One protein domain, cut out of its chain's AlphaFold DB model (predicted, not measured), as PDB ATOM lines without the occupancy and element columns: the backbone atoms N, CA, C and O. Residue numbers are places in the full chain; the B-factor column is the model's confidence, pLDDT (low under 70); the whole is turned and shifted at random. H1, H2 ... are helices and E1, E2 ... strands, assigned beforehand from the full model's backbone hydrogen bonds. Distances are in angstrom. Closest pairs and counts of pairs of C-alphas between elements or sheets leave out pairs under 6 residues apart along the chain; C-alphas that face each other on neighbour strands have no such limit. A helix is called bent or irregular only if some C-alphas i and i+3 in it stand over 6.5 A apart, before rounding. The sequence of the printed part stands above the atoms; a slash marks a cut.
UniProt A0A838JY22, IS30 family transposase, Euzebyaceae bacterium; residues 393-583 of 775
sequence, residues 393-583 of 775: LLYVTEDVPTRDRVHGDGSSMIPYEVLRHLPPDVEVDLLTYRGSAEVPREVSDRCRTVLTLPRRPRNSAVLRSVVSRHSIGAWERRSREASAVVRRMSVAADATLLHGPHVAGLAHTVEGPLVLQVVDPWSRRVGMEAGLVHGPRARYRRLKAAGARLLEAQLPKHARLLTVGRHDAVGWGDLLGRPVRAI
ATOM      1  N   LEU A 393      -0.954  -0.833  45.050       95.75
ATOM      2  CA  LEU A 393       0.470  -1.117  44.885       95.75
ATOM      3  C   LEU A 393       0.910  -0.975  43.421       95.75
ATOM      4  O   LEU A 393       0.368  -1.638  42.536       95.75
ATOM      5  N   LEU A 394       1.960  -0.190  43.164       97.81
ATOM      6  CA  LEU A 394       2.726  -0.277  41.917       97.81
ATOM      7  C   LEU A 394       3.820  -1.337  42.079       97.81
ATOM      8  O   LEU A 394       4.809  -1.110  42.770       97.81
ATOM      9  N   TYR A 395       3.675  -2.478  41.410       97.81
ATOM     10  CA  TYR A 395       4.666  -3.552  41.427       97.81
ATOM     11  C   TYR A 395       5.507  -3.484  40.147       97.81
ATOM     12  O   TYR A 395       5.019  -3.759  39.055       97.81
ATOM     13  N   VAL A 396       6.791  -3.137  40.259       97.44
ATOM     14  CA  VAL A 396       7.723  -3.072  39.125       97.44
ATOM     15  C   VAL A 396       8.685  -4.254  39.158       97.44
ATOM     16  O   VAL A 396       9.461  -4.387  40.099       97.44
ATOM     17  N   THR A 397       8.700  -5.082  38.117       95.69
ATOM     18  CA  THR A 397       9.571  -6.265  38.043       95.69
ATOM     19  C   THR A 397      10.636  -6.118  36.967       95.69
ATOM     20  O   THR A 397      10.418  -5.502  35.919       95.69
ATOM     21  N   GLU A 398      11.820  -6.680  37.210       91.44
ATOM     22  CA  GLU A 398      12.898  -6.664  36.220       91.44
ATOM     23  C   GLU A 398      12.627  -7.585  35.022       91.44
ATOM     24  O   GLU A 398      12.962  -7.249  33.884       91.44
ATOM     25  N   ASP A 399      11.969  -8.711  35.247       89.81
ATOM     26  CA  ASP A 399      11.584  -9.667  34.218       89.81
ATOM     27  C   ASP A 399      10.101 -10.004  34.336       89.81
ATOM     28  O   ASP A 399       9.443  -9.674  35.326       89.81
ATOM     29  N   VAL A 400       9.564 -10.624  33.285       92.06
ATOM     30  CA  VAL A 400       8.183 -11.106  33.278       92.06
ATOM     31  C   VAL A 400       8.015 -12.081  34.447       92.06
ATOM     32  O   VAL A 400       8.740 -13.075  34.466       92.06
ATOM     33  N   PRO A 401       7.101 -11.826  35.404       92.31
ATOM     34  CA  PRO A 401       6.872 -12.741  36.517       92.31
ATOM     35  C   PRO A 401       6.387 -14.077  35.973       92.31
ATOM     36  O   PRO A 401       5.352 -14.127  35.311       92.31
ATOM     37  N   THR A 402       7.147 -15.147  36.184       87.69
ATOM     38  CA  THR A 402       6.823 -16.457  35.624       87.69
ATOM     39  C   THR A 402       7.482 -17.596  36.394       87.69
ATOM     40  O   THR A 402       8.552 -17.437  36.973       87.69
ATOM     41  N   ARG A 403       6.850 -18.773  36.328       79.50
ATOM     42  CA  ARG A 403       7.443 -20.078  36.661       79.50
ATOM     43  C   ARG A 403       7.924 -20.847  35.423       79.50
ATOM     44  O   ARG A 403       8.228 -22.035  35.509       79.50
ATOM     45  N   ASP A 404       7.957 -20.198  34.258       75.88
ATOM     46  CA  ASP A 404       8.411 -20.816  33.012       75.88
ATOM     47  C   ASP A 404       9.816 -21.406  33.183       75.88
ATOM     48  O   ASP A 404      10.751 -20.737  33.618       75.88
ATOM     49  N   ARG A 405       9.973 -22.676  32.819       65.00
ATOM     50  CA  ARG A 405      11.206 -23.432  33.070       65.00
ATOM     51  C   ARG A 405      12.341 -23.078  32.132       65.00
ATOM     52  O   ARG A 405      13.498 -23.294  32.462       65.00
ATOM     53  N   VAL A 406      12.018 -22.553  30.958       65.19
ATOM     54  CA  VAL A 406      12.992 -22.196  29.925       65.19
ATOM     55  C   VAL A 406      13.428 -20.743  30.096       65.19
ATOM     56  O   VAL A 406      14.580 -20.392  29.821       65.19
ATOM     57  N   HIS A 407      12.503 -19.890  30.532       66.81
ATOM     58  CA  HIS A 407      12.633 -18.438  30.510       66.81
ATOM     59  C   HIS A 407      12.611 -17.768  31.885       66.81
ATOM     60  O   HIS A 407      13.001 -16.605  31.963       66.81
ATOM     61  N   GLY A 408      12.184 -18.472  32.931       67.12
ATOM     62  CA  GLY A 408      12.166 -17.994  34.307       67.12
ATOM     63  C   GLY A 408      13.392 -18.404  35.124       67.12
ATOM     64  O   GLY A 408      14.103 -19.368  34.827       67.12
ATOM     65  N   ASP A 409      13.635 -17.638  36.177       73.12
ATOM     66  CA  ASP A 409      14.588 -17.870  37.257       73.12
ATOM     67  C   ASP A 409      13.992 -17.427  38.610       73.12
ATOM     68  O   ASP A 409      12.815 -17.055  38.695       73.12
ATOM     69  N   GLY A 410      14.803 -17.450  39.674       70.38
ATOM     70  CA  GLY A 410      14.382 -17.017  41.010       70.38
ATOM     71  C   GLY A 410      13.834 -15.583  41.046       70.38
ATOM     72  O   GLY A 410      12.808 -15.351  41.681       70.38
ATOM     73  N   SER A 411      14.436 -14.650  40.299       78.50
ATOM     74  CA  SER A 411      13.975 -13.256  40.203       78.50
ATOM     75  C   SER A 411      12.610 -13.111  39.528       78.50
ATOM     76  O   SER A 411      11.901 -12.142  39.782       78.50
ATOM     77  N   SER A 412      12.228 -14.045  38.651       87.31
ATOM     78  CA  SER A 412      10.900 -14.066  38.019       87.31
ATOM     79  C   SER A 412       9.861 -14.903  38.774       87.31
ATOM     80  O   SER A 412       8.667 -14.610  38.691       87.31
ATOM     81  N   MET A 413      10.306 -15.907  39.537       88.75
ATOM     82  CA  MET A 413       9.445 -16.807  40.305       88.75
ATOM     83  C   MET A 413       8.877 -16.118  41.547       88.75
ATOM     84  O   MET A 413       7.677 -16.197  41.785       88.75
ATOM     85  N   ILE A 414       9.709 -15.404  42.314       91.94
ATOM     86  CA  ILE A 414       9.254 -14.698  43.521       91.94
ATOM     87  C   ILE A 414       8.112 -13.715  43.211       91.94
ATOM     88  O   ILE A 414       7.075 -13.809  43.863       91.94
ATOM     89  N   PRO A 415       8.215 -12.795  42.226       94.38
ATOM     90  CA  PRO A 415       7.111 -11.888  41.936       94.38
ATOM     91  C   PRO A 415       5.891 -12.622  41.377       94.38
ATOM     92  O   PRO A 415       4.778 -12.177  41.625       94.38
ATOM     93  N   TYR A 416       6.063 -13.740  40.660       94.06
ATOM     94  CA  TYR A 416       4.935 -14.566  40.219       94.06
ATOM     95  C   TYR A 416       4.153 -15.106  41.424       94.06
ATOM     96  O   TYR A 416       2.930 -14.965  41.479       94.06
ATOM     97  N   GLU A 417       4.864 -15.640  42.418       93.56
ATOM     98  CA  GLU A 417       4.259 -16.211  43.619       93.56
ATOM     99  C   GLU A 417       3.659 -15.185  44.559       93.56
ATOM    100  O   GLU A 417       2.531 -15.363  45.019       93.56
ATOM    101  N   VAL A 418       4.379 -14.091  44.802       94.88
ATOM    102  CA  VAL A 418       3.880 -12.994  45.630       94.88
ATOM    103  C   VAL A 418       2.599 -12.439  45.024       94.88
ATOM    104  O   VAL A 418       1.597 -12.353  45.723       94.88
ATOM    105  N   LEU A 419       2.587 -12.124  43.721       95.06
ATOM    106  CA  LEU A 419       1.396 -11.581  43.065       95.06
ATOM    107  C   LEU A 419       0.205 -12.530  43.226       95.06
ATOM    108  O   LEU A 419      -0.840 -12.096  43.703       95.06
ATOM    109  N   ARG A 420       0.370 -13.821  42.918       93.38
ATOM    110  CA  ARG A 420      -0.701 -14.826  43.019       93.38
ATOM    111  C   ARG A 420      -1.305 -14.940  44.424       93.38
ATOM    112  O   ARG A 420      -2.497 -15.215  44.538       93.38
ATOM    113  N   HIS A 421      -0.499 -14.733  45.463       93.56
ATOM    114  CA  HIS A 421      -0.903 -14.920  46.856       93.56
ATOM    115  C   HIS A 421      -1.249 -13.622  47.603       93.56
ATOM    116  O   HIS A 421      -1.686 -13.692  48.754       93.56
ATOM    117  N   LEU A 422      -1.101 -12.448  46.978       92.12
ATOM    118  CA  LEU A 422      -1.529 -11.186  47.586       92.12
ATOM    119  C   LEU A 422      -3.052 -11.185  47.837       92.12
ATOM    120  O   LEU A 422      -3.803 -11.520  46.910       92.12
ATOM    121  N   PRO A 423      -3.520 -10.721  49.014       90.88
ATOM    122  CA  PRO A 423      -4.943 -10.629  49.356       90.88
ATOM    123  C   PRO A 423      -5.776  -9.922  48.273       90.88
ATOM    124  O   PRO A 423      -5.291  -8.956  47.686       90.88
ATOM    125  N   PRO A 424      -6.997 -10.387  47.951       85.75
ATOM    126  CA  PRO A 424      -7.762  -9.927  46.782       85.75
ATOM    127  C   PRO A 424      -8.175  -8.446  46.819       85.75
ATOM    128  O   PRO A 424      -8.505  -7.879  45.781       85.75
ATOM    129  N   ASP A 425      -8.159  -7.828  47.994       86.56
ATOM    130  CA  ASP A 425      -8.454  -6.421  48.270       86.56
ATOM    131  C   ASP A 425      -7.264  -5.472  48.032       86.56
ATOM    132  O   ASP A 425      -7.443  -4.254  48.032       86.56
ATOM    133  N   VAL A 426      -6.064  -6.005  47.774       90.50
ATOM    134  CA  VAL A 426      -4.903  -5.213  47.343       90.50
ATOM    135  C   VAL A 426      -4.973  -4.994  45.831       90.50
ATOM    136  O   VAL A 426      -4.841  -5.944  45.047       90.50
ATOM    137  N   GLU A 427      -5.139  -3.748  45.392       93.38
ATOM    138  CA  GLU A 427      -5.112  -3.400  43.970       93.38
ATOM    139  C   GLU A 427      -3.669  -3.321  43.465       93.38
ATOM    140  O   GLU A 427      -2.855  -2.587  44.015       93.38
ATOM    141  N   VAL A 428      -3.339  -4.043  42.389       95.88
ATOM    142  CA  VAL A 428      -1.962  -4.091  41.871       95.88
ATOM    143  C   VAL A 428      -1.876  -3.557  40.446       95.88
ATOM    144  O   VAL A 428      -2.528  -4.066  39.537       95.88
ATOM    145  N   ASP A 429      -1.012  -2.568  40.239       96.81
ATOM    146  CA  ASP A 429      -0.546  -2.127  38.929       96.81
ATOM    147  C   ASP A 429       0.824  -2.753  38.646       96.81
ATOM    148  O   ASP A 429       1.817  -2.397  39.275       96.81
ATOM    149  N   LEU A 430       0.896  -3.695  37.704       97.50
ATOM    150  CA  LEU A 430       2.136  -4.379  37.342       97.50
ATOM    151  C   LEU A 430       2.848  -3.656  36.197       97.50
ATOM    152  O   LEU A 430       2.317  -3.519  35.093       97.50
ATOM    153  N   LEU A 431       4.102  -3.283  36.428       97.25
ATOM    154  CA  LEU A 431       5.022  -2.775  35.421       97.25
ATOM    155  C   LEU A 431       6.165  -3.771  35.211       97.25
ATOM    156  O   LEU A 431       6.956  -4.024  36.110       97.25
ATOM    157  N   THR A 432       6.301  -4.309  34.004       95.25
ATOM    158  CA  THR A 432       7.348  -5.291  33.680       95.25
ATOM    159  C   THR A 432       8.011  -4.993  32.335       95.25
ATOM    160  O   THR A 432       7.621  -4.063  31.628       95.25
ATOM    161  N   TYR A 433       9.027  -5.765  31.949       92.50
ATOM    162  CA  TYR A 433       9.761  -5.597  30.693       92.50
ATOM    163  C   TYR A 433       9.504  -6.754  29.738       92.50
ATOM    164  O   TYR A 433       9.530  -7.909  30.153       92.50
ATOM    165  N   ARG A 434       9.376  -6.463  28.434       87.19
ATOM    166  CA  ARG A 434       9.189  -7.486  27.387       87.19
ATOM    167  C   ARG A 434      10.248  -8.574  27.530       87.19
ATOM    168  O   ARG A 434      11.438  -8.274  27.418       87.19
ATOM    169  N   GLY A 435       9.801  -9.794  27.799       74.81
ATOM    170  CA  GLY A 435      10.633 -10.985  27.930       74.81
ATOM    171  C   GLY A 435      10.474 -11.928  26.741       74.81
ATOM    172  O   GLY A 435       9.868 -11.584  25.724       74.81
ATOM    173  N   SER A 436      11.039 -13.126  26.873       66.75
ATOM    174  CA  SER A 436      10.846 -14.242  25.937       66.75
ATOM    175  C   SER A 436       9.475 -14.915  26.069       66.75
ATOM    176  O   SER A 436       9.045 -15.570  25.125       66.75
ATOM    177  N   ALA A 437       8.792 -14.714  27.198       72.38
ATOM    178  CA  ALA A 437       7.432 -15.168  27.463       72.38
ATOM    179  C   ALA A 437       6.494 -13.971  27.710       72.38
ATOM    180  O   ALA A 437       6.942 -12.879  28.076       72.38
ATOM    181  N   GLU A 438       5.195 -14.173  27.484       84.44
ATOM    182  CA  GLU A 438       4.152 -13.228  27.900       84.44
ATOM    183  C   GLU A 438       3.889 -13.353  29.409       84.44
ATOM    184  O   GLU A 438       4.229 -14.366  30.019       84.44
ATOM    185  N   VAL A 439       3.291 -12.320  30.009       88.38
ATOM    186  CA  VAL A 439       2.878 -12.366  31.420       88.38
ATOM    187  C   VAL A 439       1.820 -13.469  31.588       88.38
ATOM    188  O   VAL A 439       0.824 -13.439  30.858       88.38
ATOM    189  N   PRO A 440       2.013 -14.437  32.507       91.12
ATOM    190  CA  PRO A 440       1.046 -15.499  32.766       91.12
ATOM    191  C   PRO A 440      -0.319 -14.949  33.185       91.12
ATOM    192  O   PRO A 440      -0.405 -13.884  33.803       91.12
ATOM    193  N   ARG A 441      -1.390 -15.685  32.871       88.88
ATOM    194  CA  ARG A 441      -2.762 -15.232  33.147       88.88
ATOM    195  C   ARG A 441      -3.037 -15.103  34.633       88.88
ATOM    196  O   ARG A 441      -3.659 -14.142  35.052       88.88
ATOM    197  N   GLU A 442      -2.502 -16.026  35.418       88.75
ATOM    198  CA  GLU A 442      -2.607 -16.052  36.875       88.75
ATOM    199  C   GLU A 442      -2.084 -14.749  37.494       88.75
ATOM    200  O   GLU A 442      -2.633 -14.253  38.474       88.75
ATOM    201  N   VAL A 443      -1.056 -14.159  36.877       91.50
ATOM    202  CA  VAL A 443      -0.503 -12.866  37.278       91.50
ATOM    203  C   VAL A 443      -1.311 -11.717  36.682       91.50
ATOM    204  O   VAL A 443      -1.649 -10.773  37.394       91.50
ATOM    205  N   SER A 444      -1.638 -11.764  35.386       91.50
ATOM    206  CA  SER A 444      -2.350 -10.658  34.739       91.50
ATOM    207  C   SER A 444      -3.758 -10.453  35.285       91.50
ATOM    208  O   SER A 444      -4.186  -9.313  35.408       91.50
ATOM    209  N   ASP A 445      -4.457 -11.536  35.626       89.19
ATOM    210  CA  ASP A 445      -5.827 -11.513  36.147       89.19
ATOM    211  C   ASP A 445      -5.871 -10.986  37.587       89.19
ATOM    212  O   ASP A 445      -6.868 -10.401  38.007       89.19
ATOM    213  N   ARG A 446      -4.769 -11.139  38.329       89.81
ATOM    214  CA  ARG A 446      -4.588 -10.554  39.660       89.81
ATOM    215  C   ARG A 446      -4.320  -9.047  39.614       89.81
ATOM    216  O   ARG A 446      -4.582  -8.356  40.598       89.81
ATOM    217  N   CYS A 447      -3.791  -8.537  38.504       91.69
ATOM    218  CA  CYS A 447      -3.401  -7.138  38.365       91.69
ATOM    219  C   CYS A 447      -4.532  -6.297  37.755       91.69
ATOM    220  O   CYS A 447      -5.144  -6.661  36.755       91.69
ATOM    221  N   ARG A 448      -4.754  -5.104  38.308       91.88
ATOM    222  CA  ARG A 448      -5.669  -4.089  37.767       91.88
ATOM    223  C   ARG A 448      -5.182  -3.586  36.411       91.88
ATOM    224  O   ARG A 448      -5.964  -3.435  35.472       91.88
ATOM    225  N   THR A 449      -3.878  -3.330  36.309       92.81
ATOM    226  CA  THR A 449      -3.214  -2.983  35.051       92.81
ATOM    227  C   THR A 449      -1.915  -3.761  34.898       92.81
ATOM    228  O   THR A 449      -1.227  -4.044  35.876       92.81
ATOM    229  N   VAL A 450      -1.575  -4.111  33.657       95.38
ATOM    230  CA  VAL A 450      -0.286  -4.715  33.302       95.38
ATOM    231  C   VAL A 450       0.318  -3.901  32.170       95.38
ATOM    232  O   VAL A 450      -0.236  -3.842  31.069       95.38
ATOM    233  N   LEU A 451       1.460  -3.271  32.427       95.56
ATOM    234  CA  LEU A 451       2.209  -2.511  31.439       95.56
ATOM    235  C   LEU A 451       3.548  -3.192  31.159       95.56
ATOM    236  O   LEU A 451       4.330  -3.469  32.065       95.56
ATOM    237  N   THR A 452       3.835  -3.440  29.881       94.81
ATOM    238  CA  THR A 452       5.083  -4.083  29.456       94.81
ATOM    239  C   THR A 452       5.958  -3.125  28.650       94.81
ATOM    240  O   THR A 452       5.657  -2.795  27.500       94.81
ATOM    241  N   LEU A 453       7.085  -2.723  29.236       92.62
ATOM    242  CA  LEU A 453       8.059  -1.811  28.643       92.62
ATOM    243  C   LEU A 453       9.054  -2.532  27.719       92.62
ATOM    244  O   LEU A 453       9.431  -3.682  27.969       92.62
ATOM    245  N   PRO A 454       9.533  -1.885  26.642       90.19
ATOM    246  CA  PRO A 454      10.602  -2.439  25.823       90.19
ATOM    247  C   PRO A 454      11.952  -2.399  26.559       90.19
ATOM    248  O   PRO A 454      12.272  -1.438  27.259       90.19
ATOM    249  N   ARG A 455      12.790  -3.418  26.333       89.75
ATOM    250  CA  ARG A 455      14.199  -3.396  26.757       89.75
ATOM    251  C   ARG A 455      15.059  -2.686  25.724       89.75
ATOM    252  O   ARG A 455      14.846  -2.824  24.515       89.75
ATOM    253  N   ARG A 456      16.084  -1.971  26.184       87.38
ATOM    254  CA  ARG A 456      17.123  -1.444  25.295       87.38
ATOM    255  C   ARG A 456      17.899  -2.613  24.659       87.38
ATOM    256  O   ARG A 456      18.184  -3.586  25.353       87.38
ATOM    257  N   PRO A 457      18.300  -2.526  23.375       86.00
ATOM    258  CA  PRO A 457      19.107  -3.568  22.747       86.00
ATOM    259  C   PRO A 457      20.411  -3.833  23.510       86.00
ATOM    260  O   PRO A 457      21.152  -2.893  23.817       86.00
ATOM    261  N   ARG A 458      20.726  -5.116  23.736       81.88
ATOM    262  CA  ARG A 458      21.885  -5.566  24.528       81.88
ATOM    263  C   ARG A 458      23.204  -4.920  24.105       81.88
ATOM    264  O   ARG A 458      23.954  -4.468  24.959       81.88
ATOM    265  N   ASN A 459      23.465  -4.774  22.803       80.94
ATOM    266  CA  ASN A 459      24.696  -4.138  22.300       80.94
ATOM    267  C   ASN A 459      24.855  -2.689  22.799       80.94
ATOM    268  O   ASN A 459      25.953  -2.263  23.151       80.94
ATOM    269  N   SER A 460      23.750  -1.940  22.873       83.75
ATOM    270  CA  SER A 460      23.753  -0.574  23.403       83.75
ATOM    271  C   SER A 460      23.938  -0.561  24.922       83.75
ATOM    272  O   SER A 460      24.664   0.283  25.446       83.75
ATOM    273  N   ALA A 461      23.318  -1.507  25.633       83.50
ATOM    274  CA  ALA A 461      23.488  -1.652  27.076       83.50
ATOM    275  C   ALA A 461      24.931  -2.033  27.455       83.50
ATOM    276  O   ALA A 461      25.480  -1.458  28.393       83.50
ATOM    277  N   VAL A 462      25.576  -2.920  26.687       79.50
ATOM    278  CA  VAL A 462      26.990  -3.293  26.858       79.50
ATOM    279  C   VAL A 462      27.886  -2.065  26.739       79.50
ATOM    280  O   VAL A 462      28.623  -1.777  27.680       79.50
ATOM    281  N   LEU A 463      27.766  -1.299  25.648       79.75
ATOM    282  CA  LEU A 463      28.576  -0.096  25.426       79.75
ATOM    283  C   LEU A 463      28.458   0.897  26.595       79.75
ATOM    284  O   LEU A 463      29.459   1.392  27.104       79.75
ATOM    285  N   ARG A 464      27.233   1.139  27.075       83.12
ATOM    286  CA  ARG A 464      26.981   2.037  28.213       83.12
ATOM    287  C   ARG A 464      27.490   1.473  29.534       83.12
ATOM    288  O   ARG A 464      27.957   2.231  30.382       83.12
ATOM    289  N   SER A 465      27.416   0.157  29.721       81.19
ATOM    290  CA  SER A 465      27.942  -0.492  30.920       81.19
ATOM    291  C   SER A 465      29.461  -0.359  31.016       81.19
ATOM    292  O   SER A 465      29.969  -0.264  32.122       81.19
ATOM    293  N   VAL A 466      30.203  -0.306  29.905       76.56
ATOM    294  CA  VAL A 466      31.669  -0.145  29.946       76.56
ATOM    295  C   VAL A 466      32.058   1.209  30.541       76.56
ATOM    296  O   VAL A 466      32.939   1.274  31.389       76.56
ATOM    297  N   VAL A 467      31.347   2.270  30.161       77.00
ATOM    298  CA  VAL A 467      31.629   3.653  30.585       77.00
ATOM    299  C   VAL A 467      30.879   4.077  31.853       77.00
ATOM    300  O   VAL A 467      30.824   5.258  32.180       77.00
ATOM    301  N   SER A 468      30.245   3.144  32.569       81.25
ATOM    302  CA  SER A 468      29.477   3.468  33.776       81.25
ATOM    303  C   SER A 468      29.517   2.367  34.835       81.25
ATOM    304  O   SER A 468      29.903   1.220  34.598       81.25
ATOM    305  N   ARG A 469      29.066   2.720  36.043       82.50
ATOM    306  CA  ARG A 469      29.006   1.805  37.194       82.50
ATOM    307  C   ARG A 469      27.831   0.822  37.139       82.50
ATOM    308  O   ARG A 469      27.839  -0.169  37.856       82.50
ATOM    309  N   HIS A 470      26.852   1.057  36.267       82.06
ATOM    310  CA  HIS A 470      25.665   0.211  36.153       82.06
ATOM    311  C   HIS A 470      25.973  -1.112  35.438       82.06
ATOM    312  O   HIS A 470      26.884  -1.208  34.603       82.06
ATOM    313  N   SER A 471      25.187  -2.142  35.757       83.06
ATOM    314  CA  SER A 471      25.228  -3.430  35.065       83.06
ATOM    315  C   SER A 471      24.587  -3.348  33.678       83.06
ATOM    316  O   SER A 471      23.850  -2.411  33.357       83.06
ATOM    317  N   ILE A 472      24.863  -4.350  32.837       84.50
ATOM    318  CA  ILE A 472      24.217  -4.483  31.524       84.50
ATOM    319  C   ILE A 472      22.697  -4.578  31.709       84.50
ATOM    320  O   ILE A 472      21.967  -3.814  31.083       84.50
ATOM    321  N   GLY A 473      22.232  -5.434  32.629       85.50
ATOM    322  CA  GLY A 473      20.808  -5.613  32.921       85.50
ATOM    323  C   GLY A 473      20.122  -4.328  33.391       85.50
ATOM    324  O   GLY A 473      19.009  -4.035  32.948       85.50
ATOM    325  N   ALA A 474      20.806  -3.509  34.199       87.50
ATOM    326  CA  ALA A 474      20.295  -2.199  34.596       87.50
ATOM    327  C   ALA A 474      20.148  -1.250  33.397       87.50
ATOM    328  O   ALA A 474      19.150  -0.542  33.284       87.50
ATOM    329  N   TRP A 475      21.089  -1.251  32.448       87.69
ATOM    330  CA  TRP A 475      20.993  -0.416  31.244       87.69
ATOM    331  C   TRP A 475      19.981  -0.890  30.202       87.69
ATOM    332  O   TRP A 475      19.531  -0.069  29.395       87.69
ATOM    333  N   GLU A 476      19.646  -2.179  30.196       87.94
ATOM    334  CA  GLU A 476      18.559  -2.725  29.379       87.94
ATOM    335  C   GLU A 476      17.192  -2.209  29.845       87.94
ATOM    336  O   GLU A 476      16.312  -1.996  29.012       87.94
ATOM    337  N   ARG A 477      17.043  -1.944  31.148       92.12
ATOM    338  CA  ARG A 477      15.781  -1.531  31.783       92.12
ATOM    339  C   ARG A 477      15.686  -0.023  32.009       92.12
ATOM    340  O   ARG A 477      14.628   0.577  31.858       92.12
ATOM    341  N   ARG A 478      16.815   0.644  32.257       88.31
ATOM    342  CA  ARG A 478      16.886   2.094  32.476       88.31
ATOM    343  C   ARG A 478      16.788   2.880  31.162       88.31
ATOM    344  O   ARG A 478      17.796   3.222  30.525       88.31
ATOM    345  N   SER A 479      15.559   3.200  30.758       90.00
ATOM    346  CA  SER A 479      15.227   4.082  29.629       90.00
ATOM    347  C   SER A 479      14.484   5.345  30.092       90.00
ATOM    348  O   SER A 479      13.918   5.369  31.180       90.00
ATOM    349  N   ARG A 480      14.486   6.408  29.268       90.06
ATOM    350  CA  ARG A 480      13.716   7.636  29.565       90.06
ATOM    351  C   ARG A 480      12.218   7.339  29.680       90.06
ATOM    352  O   ARG A 480      11.561   7.876  30.559       90.06
ATOM    353  N   GLU A 481      11.719   6.452  28.821       92.19
ATOM    354  CA  GLU A 481      10.341   5.958  28.851       92.19
ATOM    355  C   GLU A 481      10.039   5.230  30.166       92.19
ATOM    356  O   GLU A 481       9.066   5.568  30.832       92.19
ATOM    357  N   ALA A 482      10.910   4.307  30.589       92.94
ATOM    358  CA  ALA A 482      10.744   3.572  31.840       92.94
ATOM    359  C   ALA A 482      10.717   4.512  33.050       92.94
ATOM    360  O   ALA A 482       9.809   4.430  33.868       92.94
ATOM    361  N   SER A 483      11.659   5.456  33.130       94.31
ATOM    362  CA  SER A 483      11.702   6.443  34.214       94.31
ATOM    363  C   SER A 483      10.468   7.352  34.247       94.31
ATOM    364  O   SER A 483       9.968   7.646  35.327       94.31
ATOM    365  N   ALA A 484       9.960   7.785  33.089       93.69
ATOM    366  CA  ALA A 484       8.761   8.620  33.019       93.69
ATOM    367  C   ALA A 484       7.492   7.851  33.424       93.69
ATOM    368  O   ALA A 484       6.617   8.395  34.093       93.69
ATOM    369  N   VAL A 485       7.394   6.578  33.030       94.44
ATOM    370  CA  VAL A 485       6.276   5.703  33.393       94.44
ATOM    371  C   VAL A 485       6.287   5.387  34.886       94.44
ATOM    372  O   VAL A 485       5.251   5.570  35.516       94.44
ATOM    373  N   VAL A 486       7.434   4.974  35.444       95.69
ATOM    374  CA  VAL A 486       7.574   4.675  36.879       95.69
ATOM    375  C   VAL A 486       7.171   5.883  37.712       95.69
ATOM    376  O   VAL A 486       6.287   5.750  38.546       95.69
ATOM    377  N   ARG A 487       7.730   7.065  37.416       95.31
ATOM    378  CA  ARG A 487       7.405   8.311  38.123       95.31
ATOM    379  C   ARG A 487       5.909   8.608  38.115       95.31
ATOM    380  O   ARG A 487       5.301   8.836  39.147       95.31
ATOM    381  N   ARG A 488       5.291   8.581  36.933       94.88
ATOM    382  CA  ARG A 488       3.861   8.883  36.792       94.88
ATOM    383  C   ARG A 488       2.978   7.878  37.529       94.88
ATOM    384  O   ARG A 488       1.960   8.269  38.085       94.88
ATOM    385  N   MET A 489       3.317   6.590  37.477       95.12
ATOM    386  CA  MET A 489       2.513   5.555  38.126       95.12
ATOM    387  C   MET A 489       2.724   5.530  39.641       95.12
ATOM    388  O   MET A 489       1.766   5.246  40.351       95.12
ATOM    389  N   SER A 490       3.926   5.852  40.133       95.56
ATOM    390  CA  SER A 490       4.210   5.860  41.571       95.56
ATOM    391  C   SER A 490       3.427   6.946  42.300       95.56
ATOM    392  O   SER A 490       2.926   6.689  43.382       95.56
ATOM    393  N   VAL A 491       3.217   8.111  41.669       91.88
ATOM    394  CA  VAL A 491       2.370   9.194  42.216       91.88
ATOM    395  C   VAL A 491       0.927   8.738  42.463       91.88
ATOM    396  O   VAL A 491       0.266   9.230  43.370       91.88
ATOM    397  N   ALA A 492       0.423   7.809  41.648       88.25
ATOM    398  CA  ALA A 492      -0.948   7.314  41.741       88.25
ATOM    399  C   ALA A 492      -1.094   6.058  42.620       88.25
ATOM    400  O   ALA A 492      -2.205   5.533  42.725       88.25
ATOM    401  N   ALA A 493       0.004   5.543  43.176       93.38
ATOM    402  CA  ALA A 493       0.024   4.356  44.022       93.38
ATOM    403  C   ALA A 493       0.257   4.752  45.485       93.38
ATOM    404  O   ALA A 493       0.971   5.712  45.764       93.38
ATOM    405  N   ASP A 494      -0.299   3.983  46.421       94.38
ATOM    406  CA  ASP A 494      -0.015   4.172  47.845       94.38
ATOM    407  C   ASP A 494       1.427   3.778  48.165       94.38
ATOM    408  O   ASP A 494       2.090   4.443  48.952       94.38
ATOM    409  N   ALA A 495       1.929   2.715  47.533       96.06
ATOM    410  CA  ALA A 495       3.318   2.290  47.627       96.06
ATOM    411  C   ALA A 495       3.829   1.756  46.287       96.06
ATOM    412  O   ALA A 495       3.070   1.234  45.465       96.06
ATOM    413  N   THR A 496       5.141   1.846  46.079       98.00
ATOM    414  CA  THR A 496       5.834   1.239  44.941       98.00
ATOM    415  C   THR A 496       6.797   0.161  45.420       98.00
ATOM    416  O   THR A 496       7.703   0.437  46.204       98.00
ATOM    417  N   LEU A 497       6.644  -1.055  44.897       97.81
ATOM    418  CA  LEU A 497       7.554  -2.174  45.109       97.81
ATOM    419  C   LEU A 497       8.395  -2.406  43.849       97.81
ATOM    420  O   LEU A 497       7.885  -2.843  42.819       97.81
ATOM    421  N   LEU A 498       9.697  -2.135  43.928       97.19
ATOM    422  CA  LEU A 498      10.662  -2.491  42.889       97.19
ATOM    423  C   LEU A 498      11.254  -3.871  43.195       97.19
ATOM    424  O   LEU A 498      11.785  -4.085  44.283       97.19
ATOM    425  N   HIS A 499      11.205  -4.791  42.235       96.25
ATOM    426  CA  HIS A 499      11.676  -6.164  42.395       96.25
ATOM    427  C   HIS A 499      12.743  -6.528  41.360       96.25
ATOM    428  O   HIS A 499      12.482  -6.574  40.152       96.25
ATOM    429  N   GLY A 500      13.933  -6.836  41.866       91.56
ATOM    430  CA  GLY A 500      15.096  -7.284  41.118       91.56
ATOM    431  C   GLY A 500      16.245  -6.264  41.111       91.56
ATOM    432  O   GLY A 500      16.019  -5.044  41.078       91.56
ATOM    433  N   PRO A 501      17.507  -6.724  41.095       88.50
ATOM    434  CA  PRO A 501      18.674  -5.850  41.151       88.50
ATOM    435  C   PRO A 501      18.799  -4.945  39.917       88.50
ATOM    436  O   PRO A 501      19.403  -3.873  39.986       88.50
ATOM    437  N   HIS A 502      18.241  -5.327  38.763       89.94
ATOM    438  CA  HIS A 502      18.364  -4.534  37.540       89.94
ATOM    439  C   HIS A 502      17.382  -3.361  37.454       89.94
ATOM    440  O   HIS A 502      17.615  -2.439  36.667       89.94
ATOM    441  N   VAL A 503      16.323  -3.346  38.267       92.06
ATOM    442  CA  VAL A 503      15.404  -2.198  38.379       92.06
ATOM    443  C   VAL A 503      15.736  -1.279  39.551       92.06
ATOM    444  O   VAL A 503      15.212  -0.170  39.592       92.06
ATOM    445  N   ALA A 504      16.675  -1.650  40.427       90.88
ATOM    446  CA  ALA A 504      17.120  -0.816  41.550       90.88
ATOM    447  C   ALA A 504      17.560   0.598  41.118       90.88
ATOM    448  O   ALA A 504      17.314   1.579  41.812       90.88
ATOM    449  N   GLY A 505      18.124   0.745  39.911       86.69
ATOM    450  CA  GLY A 505      18.485   2.052  39.344       86.69
ATOM    451  C   GLY A 505      17.302   2.986  39.033       86.69
ATOM    452  O   GLY A 505      17.530   4.142  38.672       86.69
ATOM    453  N   LEU A 506      16.060   2.503  39.140       92.50
ATOM    454  CA  LEU A 506      14.825   3.286  39.030       92.50
ATOM    455  C   LEU A 506      14.321   3.778  40.392       92.50
ATOM    456  O   LEU A 506      13.390   4.576  40.414       92.50
ATOM    457  N   ALA A 507      14.946   3.387  41.508       94.25
ATOM    458  CA  ALA A 507      14.545   3.818  42.850       94.25
ATOM    459  C   ALA A 507      14.459   5.349  42.972       94.25
ATOM    460  O   ALA A 507      13.481   5.878  43.474       94.25
ATOM    461  N   HIS A 508      15.416   6.077  42.389       93.06
ATOM    462  CA  HIS A 508      15.420   7.549  42.358       93.06
ATOM    463  C   HIS A 508      14.313   8.193  41.511       93.06
ATOM    464  O   HIS A 508      14.196   9.416  41.473       93.06
ATOM    465  N   THR A 509      13.576   7.399  40.735       94.12
ATOM    466  CA  THR A 509      12.481   7.885  39.883       94.12
ATOM    467  C   THR A 509      11.115   7.698  40.518       94.12
ATOM    468  O   THR A 509      10.150   8.247  39.998       94.12
ATOM    469  N   VAL A 510      11.049   6.933  41.608       95.69
ATOM    470  CA  VAL A 510       9.831   6.695  42.372       95.69
ATOM    471  C   VAL A 510       9.539   7.924  43.224       95.69
ATOM    472  O   VAL A 510      10.422   8.455  43.894       95.69
ATOM    473  N   GLU A 511       8.290   8.364  43.169       92.19
ATOM    474  CA  GLU A 511       7.717   9.379  44.047       92.19
ATOM    475  C   GLU A 511       6.760   8.683  45.020       92.19
ATOM    476  O   GLU A 511       5.922   7.897  44.580       92.19
ATOM    477  N   GLY A 512       6.907   8.956  46.319       92.19
ATOM    478  CA  GLY A 512       6.113   8.336  47.380       92.19
ATOM    479  C   GLY A 512       6.801   7.149  48.076       92.19
ATOM    480  O   GLY A 512       8.017   6.970  47.958       92.19
ATOM    481  N   PRO A 513       6.039   6.340  48.833       95.75
ATOM    482  CA  PRO A 513       6.563   5.194  49.573       95.75
ATOM    483  C   PRO A 513       7.208   4.148  48.660       95.75
ATOM    484  O   PRO A 513       6.614   3.706  47.675       95.75
ATOM    485  N   LEU A 514       8.421   3.718  49.012       97.19
ATOM    486  CA  LEU A 514       9.234   2.817  48.199       97.19
ATOM    487  C   LEU A 514       9.707   1.611  49.011       97.19
ATOM    488  O   LEU A 514      10.355   1.759  50.046       97.19
ATOM    489  N   VAL A 515       9.459   0.423  48.470       97.69
ATOM    490  CA  VAL A 515      10.053  -0.843  48.895       97.69
ATOM    491  C   VAL A 515      10.899  -1.389  47.745       97.69
ATOM    492  O   VAL A 515      10.451  -1.446  46.599       97.69
ATOM    493  N   LEU A 516      12.139  -1.781  48.021       96.94
ATOM    494  CA  LEU A 516      13.059  -2.339  47.036       96.94
ATOM    495  C   LEU A 516      13.498  -3.736  47.475       96.94
ATOM    496  O   LEU A 516      14.267  -3.874  48.421       96.94
ATOM    497  N   GLN A 517      13.054  -4.750  46.740       95.31
ATOM    498  CA  GLN A 517      13.486  -6.134  46.884       95.31
ATOM    499  C   GLN A 517      14.519  -6.460  45.805       95.31
ATOM    500  O   GLN A 517      14.185  -6.508  44.623       95.31
ATOM    501  N   VAL A 518      15.777  -6.683  46.189       91.31
ATOM    502  CA  VAL A 518      16.870  -6.942  45.230       91.31
ATOM    503  C   VAL A 518      17.173  -8.418  45.005       91.31
ATOM    504  O   VAL A 518      18.057  -8.709  44.209       91.31
ATOM    505  N   VAL A 519      16.443  -9.336  45.641       89.38
ATOM    506  CA  VAL A 519      16.721 -10.781  45.635       89.38
ATOM    507  C   VAL A 519      18.116 -11.045  46.207       89.38
ATOM    508  O   VAL A 519      18.247 -11.169  47.423       89.38
ATOM    509  N   ASP A 520      19.144 -10.966  45.359       86.44
ATOM    510  CA  ASP A 520      20.557 -10.971  45.725       86.44
ATOM    511  C   ASP A 520      21.158  -9.569  45.497       86.44
ATOM    512  O   ASP A 520      21.175  -9.086  44.353       86.44
ATOM    513  N   PRO A 521      21.719  -8.909  46.529       88.19
ATOM    514  CA  PRO A 521      22.409  -7.634  46.358       88.19
ATOM    515  C   PRO A 521      23.489  -7.722  45.271       88.19
ATOM    516  O   PRO A 521      24.389  -8.569  45.314       88.19
ATOM    517  N   TRP A 522      23.413  -6.839  44.272       86.69
ATOM    518  CA  TRP A 522      24.216  -6.954  43.051       86.69
ATOM    519  C   TRP A 522      25.719  -6.864  43.337       86.69
ATOM    520  O   TRP A 522      26.516  -7.602  42.754       86.69
ATOM    521  N   SER A 523      26.117  -5.994  44.266       87.81
ATOM    522  CA  SER A 523      27.506  -5.864  44.701       87.81
ATOM    523  C   SER A 523      28.073  -7.136  45.331       87.81
ATOM    524  O   SER A 523      29.240  -7.465  45.091       87.81
ATOM    525  N   ARG A 524      27.256  -7.871  46.094       87.38
ATOM    526  CA  ARG A 524      27.628  -9.152  46.704       87.38
ATOM    527  C   ARG A 524      27.697 -10.251  45.659       87.38
ATOM    528  O   ARG A 524      28.723 -10.922  45.567       87.38
ATOM    529  N   ARG A 525      26.687 -10.345  44.787       85.75
ATOM    530  CA  ARG A 525      26.651 -11.314  43.682       85.75
ATOM    531  C   ARG A 525      27.865 -11.222  42.775       85.75
ATOM    532  O   ARG A 525      28.547 -12.219  42.548       85.75
ATOM    533  N   VAL A 526      28.183 -10.024  42.292       83.19
ATOM    534  CA  VAL A 526      29.350  -9.828  41.422       83.19
ATOM    535  C   VAL A 526      30.663 -10.046  42.186       83.19
ATOM    536  O   VAL A 526      31.643 -10.492  41.591       83.19
ATOM    537  N   GLY A 527      30.690  -9.756  43.492       85.56
ATOM    538  CA  GLY A 527      31.829 -10.030  44.366       85.56
ATOM    539  C   GLY A 527      32.138 -11.525  44.481       85.56
ATOM    540  O   GLY A 527      33.267 -11.924  44.206       85.56
ATOM    541  N   MET A 528      31.130 -12.342  44.794       85.69
ATOM    542  CA  MET A 528      31.234 -13.807  44.830       85.69
ATOM    543  C   MET A 528      31.642 -14.363  43.458       85.69
ATOM    544  O   MET A 528      32.621 -15.096  43.342       85.69
ATOM    545  N   GLU A 529      30.982 -13.931  42.375       81.62
ATOM    546  CA  GLU A 529      31.346 -14.343  41.014       81.62
ATOM    547  C   GLU A 529      32.793 -13.970  40.641       81.62
ATOM    548  O   GLU A 529      33.378 -14.594  39.753       81.62
ATOM    549  N   ALA A 530      33.384 -12.944  41.261       83.88
ATOM    550  CA  ALA A 530      34.782 -12.583  41.045       83.88
ATOM    551  C   ALA A 530      35.770 -13.552  41.713       83.88
ATOM    552  O   ALA A 530      36.918 -13.600  41.274       83.88
ATOM    553  N   GLY A 531      35.346 -14.276  42.754       82.38
ATOM    554  CA  GLY A 531      36.122 -15.341  43.396       82.38
ATOM    555  C   GLY A 531      36.166 -16.624  42.563       82.38
ATOM    556  O   GLY A 531      37.201 -17.271  42.498       82.38
ATOM    557  N   LEU A 532      35.087 -16.912  41.828       76.19
ATOM    558  CA  LEU A 532      34.934 -18.121  41.002       76.19
ATOM    559  C   LEU A 532      35.707 -18.097  39.669       76.19
ATOM    560  O   LEU A 532      35.614 -19.029  38.874       76.19
ATOM    561  N   VAL A 533      36.398 -17.003  39.344       76.06
ATOM    562  CA  VAL A 533      37.156 -16.867  38.090       76.06
ATOM    563  C   VAL A 533      38.521 -16.253  38.351       76.06
ATOM    564  O   VAL A 533      38.710 -15.513  39.312       76.06
ATOM    565  N   HIS A 534      39.467 -16.490  37.442       80.62
ATOM    566  CA  HIS A 534      40.840 -15.998  37.568       80.62
ATOM    567  C   HIS A 534      41.213 -14.966  36.490       80.62
ATOM    568  O   HIS A 534      40.498 -14.743  35.505       80.62
ATOM    569  N   GLY A 535      42.351 -14.299  36.699       84.81
ATOM    570  CA  GLY A 535      42.968 -13.403  35.721       84.81
ATOM    571  C   GLY A 535      42.166 -12.122  35.421       84.81
ATOM    572  O   GLY A 535      41.493 -11.574  36.302       84.81
ATOM    573  N   PRO A 536      42.214 -11.609  34.173       75.31
ATOM    574  CA  PRO A 536      41.585 -10.336  33.800       75.31
ATOM    575  C   PRO A 536      40.073 -10.273  34.062       75.31
ATOM    576  O   PRO A 536      39.543  -9.215  34.410       75.31
ATOM    577  N   ARG A 537      39.369 -11.408  33.941       75.38
ATOM    578  CA  ARG A 537      37.924 -11.504  34.214       75.38
ATOM    579  C   ARG A 537      37.606 -11.268  35.691       75.38
ATOM    580  O   ARG A 537      36.649 -10.557  35.990       75.38
ATOM    581  N   ALA A 538      38.432 -11.796  36.596       80.88
ATOM    582  CA  ALA A 538      38.300 -11.583  38.037       80.88
ATOM    583  C   ALA A 538      38.455 -10.101  38.391       80.88
ATOM    584  O   ALA A 538      37.609  -9.523  39.073       80.88
ATOM    585  N   ARG A 539      39.490  -9.445  37.842       81.38
ATOM    586  CA  ARG A 539      39.725  -8.005  38.038       81.38
ATOM    587  C   ARG A 539      38.547  -7.166  37.543       81.38
ATOM    588  O   ARG A 539      38.092  -6.275  38.257       81.38
ATOM    589  N   TYR A 540      38.024  -7.471  36.355       80.00
ATOM    590  CA  TYR A 540      36.843  -6.796  35.813       80.00
ATOM    591  C   TYR A 540      35.617  -6.942  36.730       80.00
ATOM    592  O   TYR A 540      34.944  -5.950  37.018       80.00
ATOM    593  N   ARG A 541      35.345  -8.154  37.237       82.81
ATOM    594  CA  ARG A 541      34.233  -8.393  38.169       82.81
ATOM    595  C   ARG A 541      34.423  -7.651  39.494       82.81
ATOM    596  O   ARG A 541      33.493  -6.983  39.926       82.81
ATOM    597  N   ARG A 542      35.625  -7.642  40.085       86.00
ATOM    598  CA  ARG A 542      35.914  -6.861  41.310       86.00
ATOM    599  C   ARG A 542      35.646  -5.365  41.122       86.00
ATOM    600  O   ARG A 542      35.010  -4.746  41.971       86.00
ATOM    601  N   LEU A 543      36.053  -4.796  39.984       85.12
ATOM    602  CA  LEU A 543      35.749  -3.399  39.644       85.12
ATOM    603  C   LEU A 543      34.237  -3.158  39.513       85.12
ATOM    604  O   LEU A 543      33.727  -2.146  39.993       85.12
ATOM    605  N   LYS A 544      33.502  -4.090  38.895       84.75
ATOM    606  CA  LYS A 544      32.040  -4.012  38.796       84.75
ATOM    607  C   LYS A 544      31.344  -4.144  40.149       84.75
ATOM    608  O   LYS A 544      30.395  -3.401  40.380       84.75
ATOM    609  N   ALA A 545      31.833  -5.003  41.038       86.62
ATOM    610  CA  ALA A 545      31.337  -5.116  42.405       86.62
ATOM    611  C   ALA A 545      31.535  -3.797  43.168       86.62
ATOM    612  O   ALA A 545      30.582  -3.276  43.735       86.62
ATOM    613  N   ALA A 546      32.726  -3.191  43.101       86.88
ATOM    614  CA  ALA A 546      32.985  -1.887  43.719       86.88
ATOM    615  C   ALA A 546      32.069  -0.780  43.158       86.88
ATOM    616  O   ALA A 546      31.495   0.001  43.912       86.88
ATOM    617  N   GLY A 547      31.868  -0.749  41.836       86.75
ATOM    618  CA  GLY A 547      30.933   0.179  41.195       86.75
ATOM    619  C   GLY A 547      29.478  -0.018  41.634       86.75
ATOM    620  O   GLY A 547      28.769   0.968  41.818       86.75
ATOM    621  N   ALA A 548      29.049  -1.267  41.831       87.25
ATOM    622  CA  ALA A 548      27.723  -1.602  42.340       87.25
ATOM    623  C   ALA A 548      27.518  -1.115  43.779       87.25
ATOM    624  O   ALA A 548      26.504  -0.482  44.044       87.25
ATOM    625  N   ARG A 549      28.509  -1.305  44.666       88.50
ATOM    626  CA  ARG A 549      28.455  -0.809  46.058       88.50
ATOM    627  C   ARG A 549      28.194   0.693  46.111       88.50
ATOM    628  O   ARG A 549      27.354   1.146  46.872       88.50
ATOM    629  N   LEU A 550      28.872   1.459  45.253       87.94
ATOM    630  CA  LEU A 550      28.688   2.910  45.178       87.94
ATOM    631  C   LEU A 550      27.282   3.315  44.720       87.94
ATOM    632  O   LEU A 550      26.796   4.359  45.134       87.94
ATOM    633  N   LEU A 551      26.644   2.531  43.845       87.44
ATOM    634  CA  LEU A 551      25.271   2.795  43.406       87.44
ATOM    635  C   LEU A 551      24.250   2.389  44.471       87.44
ATOM    636  O   LEU A 551      23.289   3.113  44.695       87.44
ATOM    637  N   GLU A 552      24.470   1.257  45.135       91.56
ATOM    638  CA  GLU A 552      23.616   0.787  46.228       91.56
ATOM    639  C   GLU A 552      23.667   1.750  47.426       91.56
ATOM    640  O   GLU A 552      22.624   2.085  47.978       91.56
ATOM    641  N   ALA A 553      24.842   2.302  47.750       88.81
ATOM    642  CA  ALA A 553      25.008   3.332  48.784       88.81
ATOM    643  C   ALA A 553      24.254   4.640  48.484       88.81
ATOM    644  O   ALA A 553      24.005   5.435  49.385       88.81
ATOM    645  N   GLN A 554      23.895   4.876  47.220       89.50
ATOM    646  CA  GLN A 554      23.138   6.055  46.806       89.50
ATOM    647  C   GLN A 554      21.626   5.822  46.812       89.50
ATOM    648  O   GLN A 554      20.897   6.771  46.555       89.50
ATOM    649  N   LEU A 555      21.131   4.613  47.107       92.69
ATOM    650  CA  LEU A 555      19.692   4.334  47.112       92.69
ATOM    651  C   LEU A 555      18.918   5.310  48.026       92.69
ATOM    652  O   LEU A 555      19.433   5.707  49.074       92.69
ATOM    653  N   PRO A 556      17.675   5.694  47.664       92.94
ATOM    654  CA  PRO A 556      16.915   6.679  48.427       92.94
ATOM    655  C   PRO A 556      16.792   6.313  49.912       92.94
ATOM    656  O   PRO A 556      16.429   5.187  50.258       92.94
ATOM    657  N   LYS A 557      17.056   7.275  50.808       90.50
ATOM    658  CA  LYS A 557      17.024   7.053  52.267       90.50
ATOM    659  C   LYS A 557      15.658   6.581  52.777       90.50
ATOM    660  O   LYS A 557      15.609   5.773  53.691       90.50
ATOM    661  N   HIS A 558      14.568   7.010  52.145       89.00
ATOM    662  CA  HIS A 558      13.211   6.580  52.493       89.00
ATOM    663  C   HIS A 558      12.849   5.174  51.974       89.00
ATOM    664  O   HIS A 558      11.825   4.629  52.373       89.00
ATOM    665  N   ALA A 559      13.650   4.577  51.080       94.00
ATOM    666  CA  ALA A 559      13.358   3.258  50.522       94.00
ATOM    667  C   ALA A 559      13.531   2.173  51.588       94.00
ATOM    668  O   ALA A 559      14.614   2.065  52.159       94.00
ATOM    669  N   ARG A 560      12.526   1.333  51.830       95.88
ATOM    670  CA  ARG A 560      12.697   0.102  52.615       95.88
ATOM    671  C   ARG A 560      13.412  -0.944  51.768       95.88
ATOM    672  O   ARG A 560      13.061  -1.143  50.606       95.88
ATOM    673  N   LEU A 561      14.442  -1.571  52.326       96.38
ATOM    674  CA  LEU A 561      15.334  -2.468  51.595       96.38
ATOM    675  C   LEU A 561      15.092  -3.912  52.013       96.38
ATOM    676  O   LEU A 561      15.179  -4.235  53.198       96.38
ATOM    677  N   LEU A 562      14.821  -4.762  51.026       95.94
ATOM    678  CA  LEU A 562      14.547  -6.179  51.202       95.94
ATOM    679  C   LEU A 562      15.546  -7.031  50.409       95.94
ATOM    680  O   LEU A 562      15.969  -6.670  49.307       95.94
ATOM    681  N   THR A 563      15.887  -8.182  50.976       93.62
ATOM    682  CA  THR A 563      16.582  -9.304  50.320       93.62
ATOM    683  C   THR A 563      15.937 -10.611  50.784       93.62
ATOM    684  O   THR A 563      14.988 -10.584  51.573       93.62
ATOM    685  N   VAL A 564      16.379 -11.757  50.272       90.12
ATOM    686  CA  VAL A 564      15.772 -13.054  50.597       90.12
ATOM    687  C   VAL A 564      16.415 -13.679  51.843       90.12
ATOM    688  O   VAL A 564      15.698 -14.168  52.710       90.12
ATOM    689  N   GLY A 565      17.746 -13.631  51.979       87.38
ATOM    690  CA  GLY A 565      18.481 -14.270  53.085       87.38
ATOM    691  C   GLY A 565      18.845 -13.320  54.233       87.38
ATOM    692  O   GLY A 565      19.195 -12.162  53.993       87.38
ATOM    693  N   ARG A 566      18.810 -13.792  55.490       87.56
ATOM    694  CA  ARG A 566      19.169 -12.988  56.679       87.56
ATOM    695  C   ARG A 566      20.635 -12.587  56.683       87.56
ATOM    696  O   ARG A 566      20.937 -11.433  56.966       87.56
ATOM    697  N   HIS A 567      21.537 -13.494  56.324       85.88
ATOM    698  CA  HIS A 567      22.965 -13.197  56.241       85.88
ATOM    699  C   HIS A 567      23.262 -12.105  55.200       85.88
ATOM    700  O   HIS A 567      24.059 -11.195  55.444       85.88
ATOM    701  N   ASP A 568      22.580 -12.155  54.052       87.50
ATOM    702  CA  ASP A 568      22.690 -11.121  53.024       87.50
ATOM    703  C   ASP A 568      22.082  -9.796  53.480       87.50
ATOM    704  O   ASP A 568      22.644  -8.744  53.178       87.50
ATOM    705  N   ALA A 569      20.994  -9.828  54.256       91.62
ATOM    706  CA  ALA A 569      20.382  -8.630  54.818       91.62
ATOM    707  C   ALA A 569      21.312  -7.927  55.808       91.62
ATOM    708  O   ALA A 569      21.566  -6.736  55.649       91.62
ATOM    709  N   VAL A 570      21.876  -8.665  56.771       90.81
ATOM    710  CA  VAL A 570      22.856  -8.128  57.730       90.81
ATOM    711  C   VAL A 570      24.033  -7.533  56.972       90.81
ATOM    712  O   VAL A 570      24.326  -6.347  57.076       90.81
ATOM    713  N   GLY A 571      24.647  -8.330  56.104       88.81
ATOM    714  CA  GLY A 571      25.858  -7.903  55.439       88.81
ATOM    715  C   GLY A 571      25.664  -6.803  54.382       88.81
ATOM    716  O   GLY A 571      26.620  -6.089  54.058       88.81
ATOM    717  N   TRP A 572      24.478  -6.675  53.785       91.31
ATOM    718  CA  TRP A 572      24.141  -5.538  52.926       91.31
ATOM    719  C   TRP A 572      23.777  -4.309  53.761       91.31
ATOM    720  O   TRP A 572      24.176  -3.204  53.407       91.31
ATOM    721  N   GLY A 573      23.114  -4.496  54.902       92.94
ATOM    722  CA  GLY A 573      22.816  -3.429  55.850       92.94
ATOM    723  C   GLY A 573      24.072  -2.783  56.430       92.94
ATOM    724  O   GLY A 573      24.183  -1.557  56.401       92.94
ATOM    725  N   ASP A 574      25.058  -3.588  56.833       90.94
ATOM    726  CA  ASP A 574      26.366  -3.117  57.312       90.94
ATOM    727  C   ASP A 574      27.094  -2.296  56.241       90.94
ATOM    728  O   ASP A 574      27.647  -1.233  56.516       90.94
ATOM    729  N   LEU A 575      27.051  -2.763  54.987       87.75
ATOM    730  CA  LEU A 575      27.652  -2.061  53.852       87.75
ATOM    731  C   LEU A 575      26.995  -0.693  53.613       87.75
ATOM    732  O   LEU A 575      27.675   0.263  53.244       87.75
ATOM    733  N   LEU A 576      25.671  -0.619  53.759       90.00
ATOM    734  CA  LEU A 576      24.894   0.588  53.490       90.00
ATOM    735  C   LEU A 576      24.760   1.511  54.709       90.00
ATOM    736  O   LEU A 576      24.279   2.634  54.556       90.00
ATOM    737  N   GLY A 577      25.149   1.050  55.900       90.44
ATOM    738  CA  GLY A 577      24.949   1.765  57.161       90.44
ATOM    739  C   GLY A 577      23.473   1.972  57.511       90.44
ATOM    740  O   GLY A 577      23.118   2.998  58.089       90.44
ATOM    741  N   ARG A 578      22.586   1.055  57.098       92.62
ATOM    742  CA  ARG A 578      21.133   1.160  57.321       92.62
ATOM    743  C   ARG A 578      20.447  -0.211  57.300       92.62
ATOM    744  O   ARG A 578      20.948  -1.112  56.635       92.62
ATOM    745  N   PRO A 579      19.291  -0.381  57.967       92.62
ATOM    746  CA  PRO A 579      18.650  -1.687  58.074       92.62
ATOM    747  C   PRO A 579      18.148  -2.212  56.723       92.62
ATOM    748  O   PRO A 579      17.604  -1.464  55.905       92.62
ATOM    749  N   VAL A 580      18.290  -3.524  56.541       95.12
ATOM    750  CA  VAL A 580      17.723  -4.322  55.448       95.12
ATOM    751  C   VAL A 580      16.958  -5.481  56.088       95.12
ATOM    752  O   VAL A 580      17.484  -6.131  56.992       95.12
ATOM    753  N   ARG A 581      15.730  -5.761  55.636       95.44
ATOM    754  CA  ARG A 581      14.934  -6.910  56.107       95.44
ATOM    755  C   ARG A 581      15.108  -8.095  55.154       95.44
ATOM    756  O   ARG A 581      15.087  -7.937  53.935       95.44
ATOM    757  N   ALA A 582      15.261  -9.290  55.711       93.38
ATOM    758  CA  ALA A 582      15.196 -10.528  54.945       93.38
ATOM    759  C   ALA A 582      13.764 -11.060  54.922       93.38
ATOM    760  O   ALA A 582      13.136 -11.171  55.977       93.38
ATOM    761  N   ILE A 583      13.276 -11.427  53.739       92.44
ATOM    762  CA  ILE A 583      12.030 -12.174  53.573       92.44
ATOM    763  C   ILE A 583      12.354 -13.471  52.818       92.44
ATOM    764  O   ILE A 583      12.463 -13.446  51.590       92.44
TER     765      ILE A 583
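AT A GLANCE: This is residues 393 to 583 of the 775 residues of the protein "IS30 family transposase" of Euzebyaceae bacterium (UniProt A0A838JY22). A twisted sheet of six parallel strands is the core, with helices H5 and H6 packed over one face and H1 over the other. The helical hairpin H7 and H8 reaches away beyond the ends of the strands, the pair H3 and H4 lies beyond those ends too, and H9 packs on the edge strand E6. The printed part has 191 residues, with nine named helices and six named strands in the order E1 H1 E2 H2 E3 H3 H4 H5 E4 H6 E5 H7 H8 E6 H9; the sheet's order is E3 E2 E1 E4 E5 E6. The class is mixed, helices and strands, and the whole is compact, with a radius of gyration of the C-alphas of 16.2 A and spans of 51 by 36 by 31 A.

IN THESE COORDINATES: E1, residues 393 to 397, begins at C-alpha 393 (0.470, -1.117, 44.885). H1, residues 410 to 421, is 16.5 A long. E2, residues 427 to 433, is the longest strand by residues, 20.1 A. H2 is residues 441 to 444, E3 is 449 to 453, H3 is 458 to 466 and H4 is 472 to 477. H5, residues 480 to 491, is 17.1 A long. E4 is residues 495 to 499, H6 is 504 to 509 and E5 is 514 to 517. H6 is irregular, but only just: C-alphas 505 and 508 are 7.0 A apart. H7, residues 522 to 531, is 14.6 A long. H8, residues 535 to 552, is the longest helix by residues at 26.2 A and begins at C-alpha 535 (42.968, -13.403, 35.721). E6 is residues 560 to 563. H9, residues 566 to 576, is 15.1 A long and ends at C-alpha 576 (24.894, 0.588, 53.490).

HOW THE PARTS SIT: E1 and E2 are parallel at 19 degrees, with N 395 and O 429 at 2.8 A, within hydrogen-bond range. Likewise within range are N 451 and O 430 at 2.8 A for E3 and E2, N 396 and O 497 at 2.8 A for E1 and E4, N 515 and O 496 at 2.9 A for E4 and E5, and N 562 and O 516 at 2.8 A for E5 and E6. There are four strand-helix-strand units, parallel neighbour strands with helices between: E1, H1, E2; E2, H2, E3; E4, H6, E5; and E5, H7 H8, E6, each with a right-handed crossover. H5, at a height over the sheet of 9.5 A, lies over E2 and E1. H6 is on the same face, and H1 is on the opposite face: three layers, with helices on both faces of the sheet. H5 touches H6 with residues 483 to 487 alone, closest at the C-alphas of Arg 487 and Thr 509, 5.4 A. H2 only grazes the sheet, with residues 443 to 444; it touches H1, closest at the C-alphas of Arg 420 and Val 443, 6.1 A. H3 and H4 are not on the sheet, H4 only just, with 4 pairs of C-alphas within 10 A; they touch at a steep tilt of 60 degrees, closest at the C-alphas of Ala 461 and Trp 475, 5.0 A. The hairpin H7 and H8 is not on the sheet; its helices touch at a shallow tilt of 18 degrees, opposite ways, closest at the C-alphas of Ser 523 and Ala 545, 4.5 A. H9 is on the sheet, its closest C-alphas to E6 being those of Ala 569 and Thr 563, 5.9 A. Every O i to N i+4 pair is within hydrogen-bond range in H3, H4, H5, H7, H8 and H9; H1 has 7 of 8, H6 has 0 of 2 but 2 of 3 O i to N i+3 pairs, and H2 is too short for an O i to N i+4 pair.

THE WHOLE: The two C-alphas farthest apart, those of Asp 425 and Gly 535, are 53.4 A apart. The printed part has no cut. The link E1 to H1, residues 398 to 409, is long. The mean pLDDT of the printed part is 88.6, and residues 405 to 408 and residue 436 are under 70.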